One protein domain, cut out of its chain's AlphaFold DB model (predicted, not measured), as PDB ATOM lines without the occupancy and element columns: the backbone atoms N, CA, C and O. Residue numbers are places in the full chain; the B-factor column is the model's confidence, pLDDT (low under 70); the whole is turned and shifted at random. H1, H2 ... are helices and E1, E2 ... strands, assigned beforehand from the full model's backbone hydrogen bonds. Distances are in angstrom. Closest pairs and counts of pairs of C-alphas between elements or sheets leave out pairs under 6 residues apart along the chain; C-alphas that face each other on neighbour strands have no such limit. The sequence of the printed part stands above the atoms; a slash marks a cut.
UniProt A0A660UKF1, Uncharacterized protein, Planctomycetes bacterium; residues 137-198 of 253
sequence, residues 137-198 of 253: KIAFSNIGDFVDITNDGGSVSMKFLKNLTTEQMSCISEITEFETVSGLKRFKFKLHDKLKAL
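Overview. This is residues 137 to 198 of the 253 residues of an uncharacterized protein of Planctomycetes bacterium (UniProt A0A660UKF1). A long two-stranded hairpin, E3 and E4, makes the length of this domain, and three short helices, H1, H2 and H3, gather near the end where E3 begins and E4 ends. A second, much smaller hairpin, E1 and E2, lies off to the side of the long one, with E2 nearest to E4, and the assembly is loosely built, with few contacts between its parts. The printed part has 62 residues, with three named helices and four named strands in the order H1, E1, E2, H2, E3, E4, H3; the two sheets, E1 - E2 and E3 - E4, are both antiparallel, and the class is mixed, helices and strands. The whole is only just loose, close to compact, with a radius of gyration of the C-alphas of 13.0 A, and it is elongated, spanning 40 by 24 by 22 A.

Along the chain. Find C-alpha 172 at (22.574, 43.641, 2.656); from there E3, residues 172 to 179, runs 20.6 A to C-alpha 179 at (23.068, 57.926, -12.226). E4, residues 185 to 191, comes back over 20.0 A. Look earlier for E1, residues 147 to 149, 6.4 A long, and E2, residues 156 to 158, 6.8 A long. The helices are H1, residues 137 to 140, 5.5 A, H2, residues 166 to 170, 6.3 A, and H3, residues 194 to 198, 6.2 A, which ends with C-alpha 198 at (14.816, 30.495, 8.184).

Arrangement. Begin with the hairpin of E3 and E4, antiparallel at 164 degrees between directions, where N 176 and O 188 are 2.8 A apart and N 188 and O 176 are 2.9 A apart, both within hydrogen-bond range. Next look at the closest C-alphas of E2 and E4, those of Met 158 and Phe 187, 7.0 A apart. E2 forms a hairpin with E1, antiparallel at 145 degrees, with N 148 and O 157 within hydrogen-bond range at 2.8 A. E1 is apart from both E3 and E4. H1 touches H3, the closest C-alphas being those of Ala 139 and Lys 194, 4.8 A apart. H1 and H2 only just touch, with 3 pairs of C-alphas within 8 A, the closest those of Lys 137 and Glu 167 at 6.8 A. H2 and H3 are apart. In H2 and H3 every O i to N i+4 pair is within hydrogen-bond range; H1, with four residues, is too short for such a pair, and 0 of its 1 O i to N i+3 pair is within range.

Size, cuts and confidence. The two C-alphas farthest apart, those of Ser 182 and Leu 198, are 40.9 A apart. The printed part has no cut and no long link. Mean pLDDT of the printed part is 79.3; look for values under 70 at residues 150 to 156 and 182 to 185.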
ATOM      1  N   LYS A 137      19.827  37.280  12.376       89.94
ATOM      2  CA  LYS A 137      19.786  38.660  11.860       89.94
ATOM      3  C   LYS A 137      19.203  38.714  10.449       89.94
ATOM      4  O   LYS A 137      18.273  39.475  10.196       89.94
ATOM      5  N   ILE A 138      19.665  37.837   9.559       90.19
ATOM      6  CA  ILE A 138      19.155  37.751   8.184       90.19
ATOM      7  C   ILE A 138      17.693  37.280   8.176       90.19
ATOM      8  O   ILE A 138      16.841  37.888   7.524       90.19
ATOM      9  N   ALA A 139      17.392  36.215   8.921       88.75
ATOM     10  CA  ALA A 139      16.083  35.571   8.963       88.75
ATOM     11  C   ALA A 139      14.976  36.460   9.539       88.75
ATOM     12  O   ALA A 139      13.817  36.285   9.173       88.75
ATOM     13  N   PHE A 140      15.312  37.401  10.421       88.25
ATOM     14  CA  PHE A 140      14.361  38.332  11.031       88.25
ATOM     15  C   PHE A 140      14.495  39.768  10.519       88.25
ATOM     16  O   PHE A 140      13.734  40.630  10.952       88.25
ATOM     17  N   SER A 141      15.374  40.017   9.543       89.44
ATOM     18  CA  SER A 141      15.489  41.324   8.896       89.44
ATOM     19  C   SER A 141      14.164  41.771   8.257       89.44
ATOM     20  O   SER A 141      13.378  40.965   7.722       89.44
ATOM     21  N   ASN A 142      13.899  43.076   8.337       85.44
ATOM     22  CA  ASN A 142      12.727  43.722   7.760       85.44
ATOM     23  C   ASN A 142      13.163  44.825   6.792       85.44
ATOM     24  O   ASN A 142      13.995  45.660   7.128       85.44
ATOM     25  N   ILE A 143      12.573  44.856   5.595       83.25
ATOM     26  CA  ILE A 143      12.905  45.855   4.574       83.25
ATOM     27  C   ILE A 143      12.548  47.285   5.007       83.25
ATOM     28  O   ILE A 143      13.236  48.225   4.617       83.25
ATOM     29  N   GLY A 144      11.525  47.444   5.858       82.00
ATOM     30  CA  GLY A 144      11.123  48.745   6.404       82.00
ATOM     31  C   GLY A 144      12.205  49.413   7.256       82.00
ATOM     32  O   GLY A 144      12.235  50.634   7.372       82.00
ATOM     33  N   ASP A 145      13.154  48.641   7.785       83.75
ATOM     34  CA  ASP A 145      14.253  49.198   8.569       83.75
ATOM     35  C   ASP A 145      15.298  49.904   7.695       83.75
ATOM     36  O   ASP A 145      16.006  50.774   8.199       83.75
ATOM     37  N   PHE A 146      15.350  49.586   6.397       81.62
ATOM     38  CA  PHE A 146      16.327  50.096   5.423       81.62
ATOM     39  C   PHE A 146      15.806  51.259   4.577       81.62
ATOM     40  O   PHE A 146      16.559  51.860   3.808       81.62
ATOM     41  N   VAL A 147      14.515  51.557   4.688       83.12
ATOM     42  CA  VAL A 147      13.800  52.485   3.818       83.12
ATOM     43  C   VAL A 147      13.222  53.629   4.642       83.12
ATOM     44  O   VAL A 147      12.635  53.403   5.695       83.12
ATOM     45  N   ASP A 148      13.353  54.843   4.122       79.06
ATOM     46  CA  ASP A 148      12.566  56.002   4.521       79.06
ATOM     47  C   ASP A 148      11.456  56.222   3.490       79.06
ATOM     48  O   ASP A 148      11.697  56.283   2.278       79.06
ATOM     49  N   ILE A 149      10.224  56.328   3.981       72.19
ATOM     50  CA  ILE A 149       9.059  56.695   3.180       72.19
ATOM     51  C   ILE A 149       8.924  58.213   3.297       72.19
ATOM     52  O   ILE A 149       8.794  58.736   4.402       72.19
ATOM     53  N   THR A 150       8.987  58.933   2.176       67.38
ATOM     54  CA  THR A 150       8.732  60.384   2.186       67.38
ATOM     55  C   THR A 150       7.247  60.664   2.436       67.38
ATOM     56  O   THR A 150       6.397  59.849   2.078       67.38
ATOM     57  N   ASN A 151       6.944  61.815   3.055       57.16
ATOM     58  CA  ASN A 151       5.622  62.191   3.593       57.16
ATOM     59  C   ASN A 151       4.433  62.054   2.620       57.16
ATOM     60  O   ASN A 151       3.299  61.957   3.075       57.16
ATOM     61  N   ASP A 152       4.679  61.984   1.312       60.38
ATOM     62  CA  ASP A 152       3.631  61.863   0.292       60.38
ATOM     63  C   ASP A 152       3.261  60.403  -0.046       60.38
ATOM     64  O   ASP A 152       2.480  60.151  -0.960       60.38
ATOM     65  N   GLY A 153       3.849  59.408   0.637       58.56
ATOM     66  CA  GLY A 153       3.524  57.978   0.490       58.56
ATOM     67  C   GLY A 153       3.931  57.332  -0.846       58.56
ATOM     68  O   GLY A 153       3.831  56.117  -0.992       58.56
ATOM     69  N   GLY A 154       4.410  58.121  -1.814       59.22
ATOM     70  CA  GLY A 154       4.709  57.665  -3.175       59.22
ATOM     71  C   GLY A 154       6.181  57.362  -3.476       59.22
ATOM     72  O   GLY A 154       6.463  56.742  -4.499       59.22
ATOM     73  N   SER A 155       7.130  57.785  -2.630       62.59
ATOM     74  CA  SER A 155       8.571  57.622  -2.887       62.59
ATOM     75  C   SER A 155       9.310  56.971  -1.716       62.59
ATOM     76  O   SER A 155       9.260  57.424  -0.572       62.59
ATOM     77  N   VAL A 156      10.020  55.890  -2.035       69.88
ATOM     78  CA  VAL A 156      10.859  55.108  -1.125       69.88
ATOM     79  C   VAL A 156      12.318  55.470  -1.389       69.88
ATOM     80  O   VAL A 156      12.824  55.247  -2.488       69.88
ATOM     81  N   SER A 157      12.996  56.016  -0.382       72.94
ATOM     82  CA  SER A 157      14.443  56.243  -0.400       72.94
ATOM     83  C   SER A 157      15.133  55.305   0.580       72.94
ATOM     84  O   SER A 157      14.585  54.983   1.628       72.94
ATOM     85  N   MET A 158      16.343  54.854   0.260       72.88
ATOM     86  CA  MET A 158      17.153  54.121   1.232       72.88
ATOM     87  C   MET A 158      17.600  55.077   2.347       72.88
ATOM     88  O   MET A 158      18.029  56.195   2.054       72.88
ATOM     89  N   LYS A 159      17.571  54.615   3.602       78.19
ATOM     90  CA  LYS A 159      18.253  55.304   4.704       78.19
ATOM     91  C   LYS A 159      19.734  55.466   4.393       78.19
ATOM     92  O   LYS A 159      20.370  54.578   3.826       78.19
ATOM     93  N   PHE A 160      20.319  56.581   4.817       73.25
ATOM     94  CA  PHE A 160      21.760  56.774   4.686       73.25
ATOM     95  C   PHE A 160      22.527  55.626   5.351       73.25
ATOM     96  O   PHE A 160      22.265  55.284   6.501       73.25
ATOM     97  N   LEU A 161      23.540  55.103   4.654       73.06
ATOM     98  CA  LEU A 161      24.417  54.025   5.135       73.06
ATOM     99  C   LEU A 161      25.022  54.306   6.518       73.06
ATOM    100  O   LEU A 161      25.240  53.386   7.296       73.06
ATOM    101  N   LYS A 162      25.259  55.583   6.843       76.50
ATOM    102  CA  LYS A 162      25.774  56.016   8.152       76.50
ATOM    103  C   LYS A 162      24.778  55.835   9.303       76.50
ATOM    104  O   LYS A 162      25.205  55.756  10.447       76.50
ATOM    105  N   ASN A 163      23.482  55.790   9.002       81.44
ATOM    106  CA  ASN A 163      22.412  55.646   9.990       81.44
ATOM    107  C   ASN A 163      22.007  54.178  10.194       81.44
ATOM    108  O   ASN A 163      21.186  53.893  11.063       81.44
ATOM    109  N   LEU A 164      22.553  53.256   9.394       80.94
ATOM    110  CA  LEU A 164      22.304  51.828   9.536       80.94
ATOM    111  C   LEU A 164      23.239  51.234  10.587       80.94
ATOM    112  O   LEU A 164      24.434  51.525  10.638       80.94
ATOM    113  N   THR A 165      22.686  50.359  11.419       85.38
ATOM    114  CA  THR A 165      23.478  49.571  12.365       85.38
ATOM    115  C   THR A 165      24.337  48.547  11.623       85.38
ATOM    116  O   THR A 165      24.022  48.126  10.507       85.38
ATOM    117  N   THR A 166      25.415  48.085  12.256       83.25
ATOM    118  CA  THR A 166      26.262  47.011  11.707       83.25
ATOM    119  C   THR A 166      25.483  45.721  11.438       83.25
ATOM    120  O   THR A 166      25.811  45.002  10.498       83.25
ATOM    121  N   GLU A 167      24.425  45.449  12.207       84.62
ATOM    122  CA  GLU A 167      23.536  44.294  12.017       84.62
ATOM    123  C   GLU A 167      22.643  44.431  10.782       84.62
ATOM    124  O   GLU A 167      22.436  43.474  10.043       84.62
ATOM    125  N   GLN A 168      22.131  45.632  10.527       84.50
ATOM    126  CA  GLN A 168      21.370  45.908   9.311       84.50
ATOM    127  C   GLN A 168      22.284  45.812   8.088       84.50
ATOM    128  O   GLN A 168      21.940  45.160   7.105       84.50
ATOM    129  N   MET A 169      23.487  46.380   8.174       84.25
ATOM    130  CA  MET A 169      24.476  46.313   7.100       84.25
ATOM    131  C   MET A 169      24.866  44.877   6.731       84.25
ATOM    132  O   MET A 169      25.020  44.592   5.545       84.25
ATOM    133  N   SER A 170      24.970  43.958   7.700       85.38
ATOM    134  CA  SER A 170      25.292  42.552   7.411       85.38
ATOM    135  C   SER A 170      24.173  41.795   6.685       85.38
ATOM    136  O   SER A 170      24.423  40.737   6.110       85.38
ATOM    137  N   CYS A 171      22.951  42.334   6.654       87.75
ATOM    138  CA  CYS A 171      21.823  41.741   5.935       87.75
ATOM    139  C   CYS A 171      21.778  42.132   4.446       87.75
ATOM    140  O   CYS A 171      21.025  41.523   3.678       87.75
ATOM    141  N   ILE A 172      22.555  43.138   4.031       87.50
ATOM    142  CA  ILE A 172      22.574  43.641   2.656       87.50
ATOM    143  C   ILE A 172      23.517  42.784   1.812       87.50
ATOM    144  O   ILE A 172      24.711  42.704   2.081       87.50
ATOM    145  N   SER A 173      22.987  42.183   0.749       88.12
ATOM    146  CA  SER A 173      23.772  41.355  -0.167       88.12
ATOM    147  C   SER A 173      24.424  42.163  -1.289       88.12
ATOM    148  O   SER A 173      25.473  41.784  -1.799       88.12
ATOM    149  N   GLU A 174      23.770  43.236  -1.737       85.69
ATOM    150  CA  GLU A 174      24.203  44.024  -2.895       85.69
ATOM    151  C   GLU A 174      23.716  45.468  -2.763       85.69
ATOM    152  O   GLU A 174      22.559  45.696  -2.403       85.69
ATOM    153  N   ILE A 175      24.582  46.429  -3.099       85.06
ATOM    154  CA  ILE A 175      24.264  47.856  -3.198       85.06
ATOM    155  C   ILE A 175      24.760  48.338  -4.557       85.06
ATOM    156  O   ILE A 175      25.916  48.126  -4.912       85.06
ATOM    157  N   THR A 176      23.881  48.989  -5.309       82.81
ATOM    158  CA  THR A 176      24.179  49.541  -6.633       82.81
ATOM    159  C   THR A 176      23.704  50.986  -6.703       82.81
ATOM    160  O   THR A 176      22.573  51.295  -6.319       82.81
ATOM    161  N   GLU A 177      24.584  51.867  -7.173       79.44
ATOM    162  CA  GLU A 177      24.306  53.282  -7.424       79.44
ATOM    163  C   GLU A 177      24.149  53.489  -8.933       79.44
ATOM    164  O   GLU A 177      25.003  53.077  -9.716       79.44
ATOM    165  N   PHE A 178      23.042  54.107  -9.337       77.75
ATOM    166  CA  PHE A 178      22.756  54.439 -10.727       77.75
ATOM    167  C   PHE A 178      22.578  55.944 -10.871       77.75
ATOM    168  O   PHE A 178      21.769  56.549 -10.167       77.75
ATOM    169  N   GLU A 179      23.287  56.540 -11.823       71.25
ATOM    170  CA  GLU A 179      23.068  57.926 -12.226       71.25
ATOM    171  C   GLU A 179      22.078  57.956 -13.389       71.25
ATOM    172  O   GLU A 179      22.272  57.333 -14.433       71.25
ATOM    173  N   THR A 180      20.960  58.644 -13.181       71.38
ATOM    174  CA  THR A 180      19.955  58.849 -14.227       71.38
ATOM    175  C   THR A 180      20.409  59.991 -15.133       71.38
ATOM    176  O   THR A 180      21.083  60.909 -14.674       71.38
ATOM    177  N   VAL A 181      19.972  59.996 -16.396       70.19
ATOM    178  CA  VAL A 181      20.265  61.044 -17.402       70.19
ATOM    179  C   VAL A 181      19.938  62.472 -16.911       70.19
ATOM    180  O   VAL A 181      20.477  63.447 -17.415       70.19
ATOM    181  N   SER A 182      19.092  62.598 -15.884       68.81
ATOM    182  CA  SER A 182      18.729  63.849 -15.200       68.81
ATOM    183  C   SER A 182      19.666  64.251 -14.042       68.81
ATOM    184  O   SER A 182      19.308  65.128 -13.263       68.81
ATOM    185  N   GLY A 183      20.810  63.584 -13.852       68.94
ATOM    186  CA  GLY A 183      21.745  63.827 -12.739       68.94
ATOM    187  C   GLY A 183      21.279  63.296 -11.373       68.94
ATOM    188  O   GLY A 183      21.953  63.495 -10.365       68.94
ATOM    189  N   LEU A 184      20.133  62.609 -11.320       66.38
ATOM    190  CA  LEU A 184      19.585  62.031 -10.091       66.38
ATOM    191  C   LEU A 184      20.220  60.665  -9.807       66.38
ATOM    192  O   LEU A 184      20.074  59.725 -10.598       66.38
ATOM    193  N   LYS A 185      20.884  60.552  -8.652       69.19
ATOM    194  CA  LYS A 185      21.433  59.301  -8.112       69.19
ATOM    195  C   LYS A 185      20.310  58.460  -7.507       69.19
ATOM    196  O   LYS A 185      19.588  58.922  -6.624       69.19
ATOM    197  N   ARG A 186      20.156  57.221  -7.971       70.12
ATOM    198  CA  ARG A 186      19.245  56.222  -7.400       70.12
ATOM    199  C   ARG A 186      20.031  55.060  -6.820       70.12
ATOM    200  O   ARG A 186      20.967  54.565  -7.439       70.12
ATOM    201  N   PHE A 187      19.592  54.587  -5.660       74.81
ATOM    202  CA  PHE A 187      20.161  53.422  -4.997       74.81
ATOM    203  C   PHE A 187      19.228  52.230  -5.160       74.81
ATOM    204  O   PHE A 187      18.033  52.317  -4.882       74.81
ATOM    205  N   LYS A 188      19.783  51.099  -5.587       79.38
ATOM    206  CA  LYS A 188      19.112  49.803  -5.558       79.38
ATOM    207  C   LYS A 188      19.907  48.883  -4.653       79.38
ATOM    208  O   LYS A 188      21.125  48.776  -4.784       79.38
ATOM    209  N   PHE A 189      19.206  48.194  -3.767       84.19
ATOM    210  CA  PHE A 189      19.810  47.225  -2.872       84.19
ATOM    211  C   PHE A 189      19.027  45.926  -2.859       84.19
ATOM    212  O   PHE A 189      17.839  45.889  -3.186       84.19
ATOM    213  N   LYS A 190      19.720  44.853  -2.495       87.88
ATOM    214  CA  LYS A 190      19.131  43.538  -2.260       87.88
ATOM    215  C   LYS A 190      19.522  43.073  -0.868       87.88
ATOM    216  O   LYS A 190      20.650  43.292  -0.431       87.88
ATOM    217  N   LEU A 191      18.576  42.440  -0.188       88.25
ATOM    218  CA  LEU A 191      18.818  41.753   1.073       88.25
ATOM    219  C   LEU A 191      19.105  40.275   0.802       88.25
ATOM    220  O   LEU A 191      18.696  39.728  -0.227       88.25
ATOM    221  N   HIS A 192      19.786  39.627   1.742       90.25
ATOM    222  CA  HIS A 192      19.936  38.177   1.729       90.25
ATOM    223  C   HIS A 192      18.577  37.453   1.777       90.25
ATOM    224  O   HIS A 192      17.568  37.978   2.246       90.25
ATOM    225  N   ASP A 193      18.558  36.218   1.273       90.25
ATOM    226  CA  ASP A 193      17.343  35.408   1.177       90.25
ATOM    227  C   ASP A 193      16.852  34.972   2.568       90.25
ATOM    228  O   ASP A 193      17.427  34.093   3.220       90.25
ATOM    229  N   LYS A 194      15.751  35.593   3.002       88.19
ATOM    230  CA  LYS A 194      15.108  35.352   4.297       88.19
ATOM    231  C   LYS A 194      14.603  33.917   4.447       88.19
ATOM    232  O   LYS A 194      14.700  33.350   5.533       88.19
ATOM    233  N   LEU A 195      14.087  33.312   3.374       89.38
ATOM    234  CA  LEU A 195      13.513  31.963   3.427       89.38
ATOM    235  C   LEU A 195      14.602  30.917   3.653       89.38
ATOM    236  O   LEU A 195      14.461  30.059   4.522       89.38
ATOM    237  N   LYS A 196      15.725  31.043   2.940       88.81
ATOM    238  CA  LYS A 196      16.886  30.164   3.144       88.81
ATOM    239  C   LYS A 196      17.474  30.314   4.541       88.81
ATOM    240  O   LYS A 196      17.842  29.315   5.153       88.81
ATOM    241  N   ALA A 197      17.544  31.538   5.065       89.25
ATOM    242  CA  ALA A 197      18.013  31.771   6.428       89.25
ATOM    243  C   ALA A 197      17.107  31.086   7.471       89.25
ATOM    244  O   ALA A 197      17.606  30.415   8.372       89.25
ATOM    245  N   LEU A 198      15.782  31.173   7.311       87.75
ATOM    246  CA  LEU A 198      14.816  30.495   8.184       87.75
ATOM    247  C   LEU A 198      14.893  28.965   8.086       87.75
ATOM    248  O   LEU A 198      14.828  28.283   9.108       87.75
TER     249      LEU A 198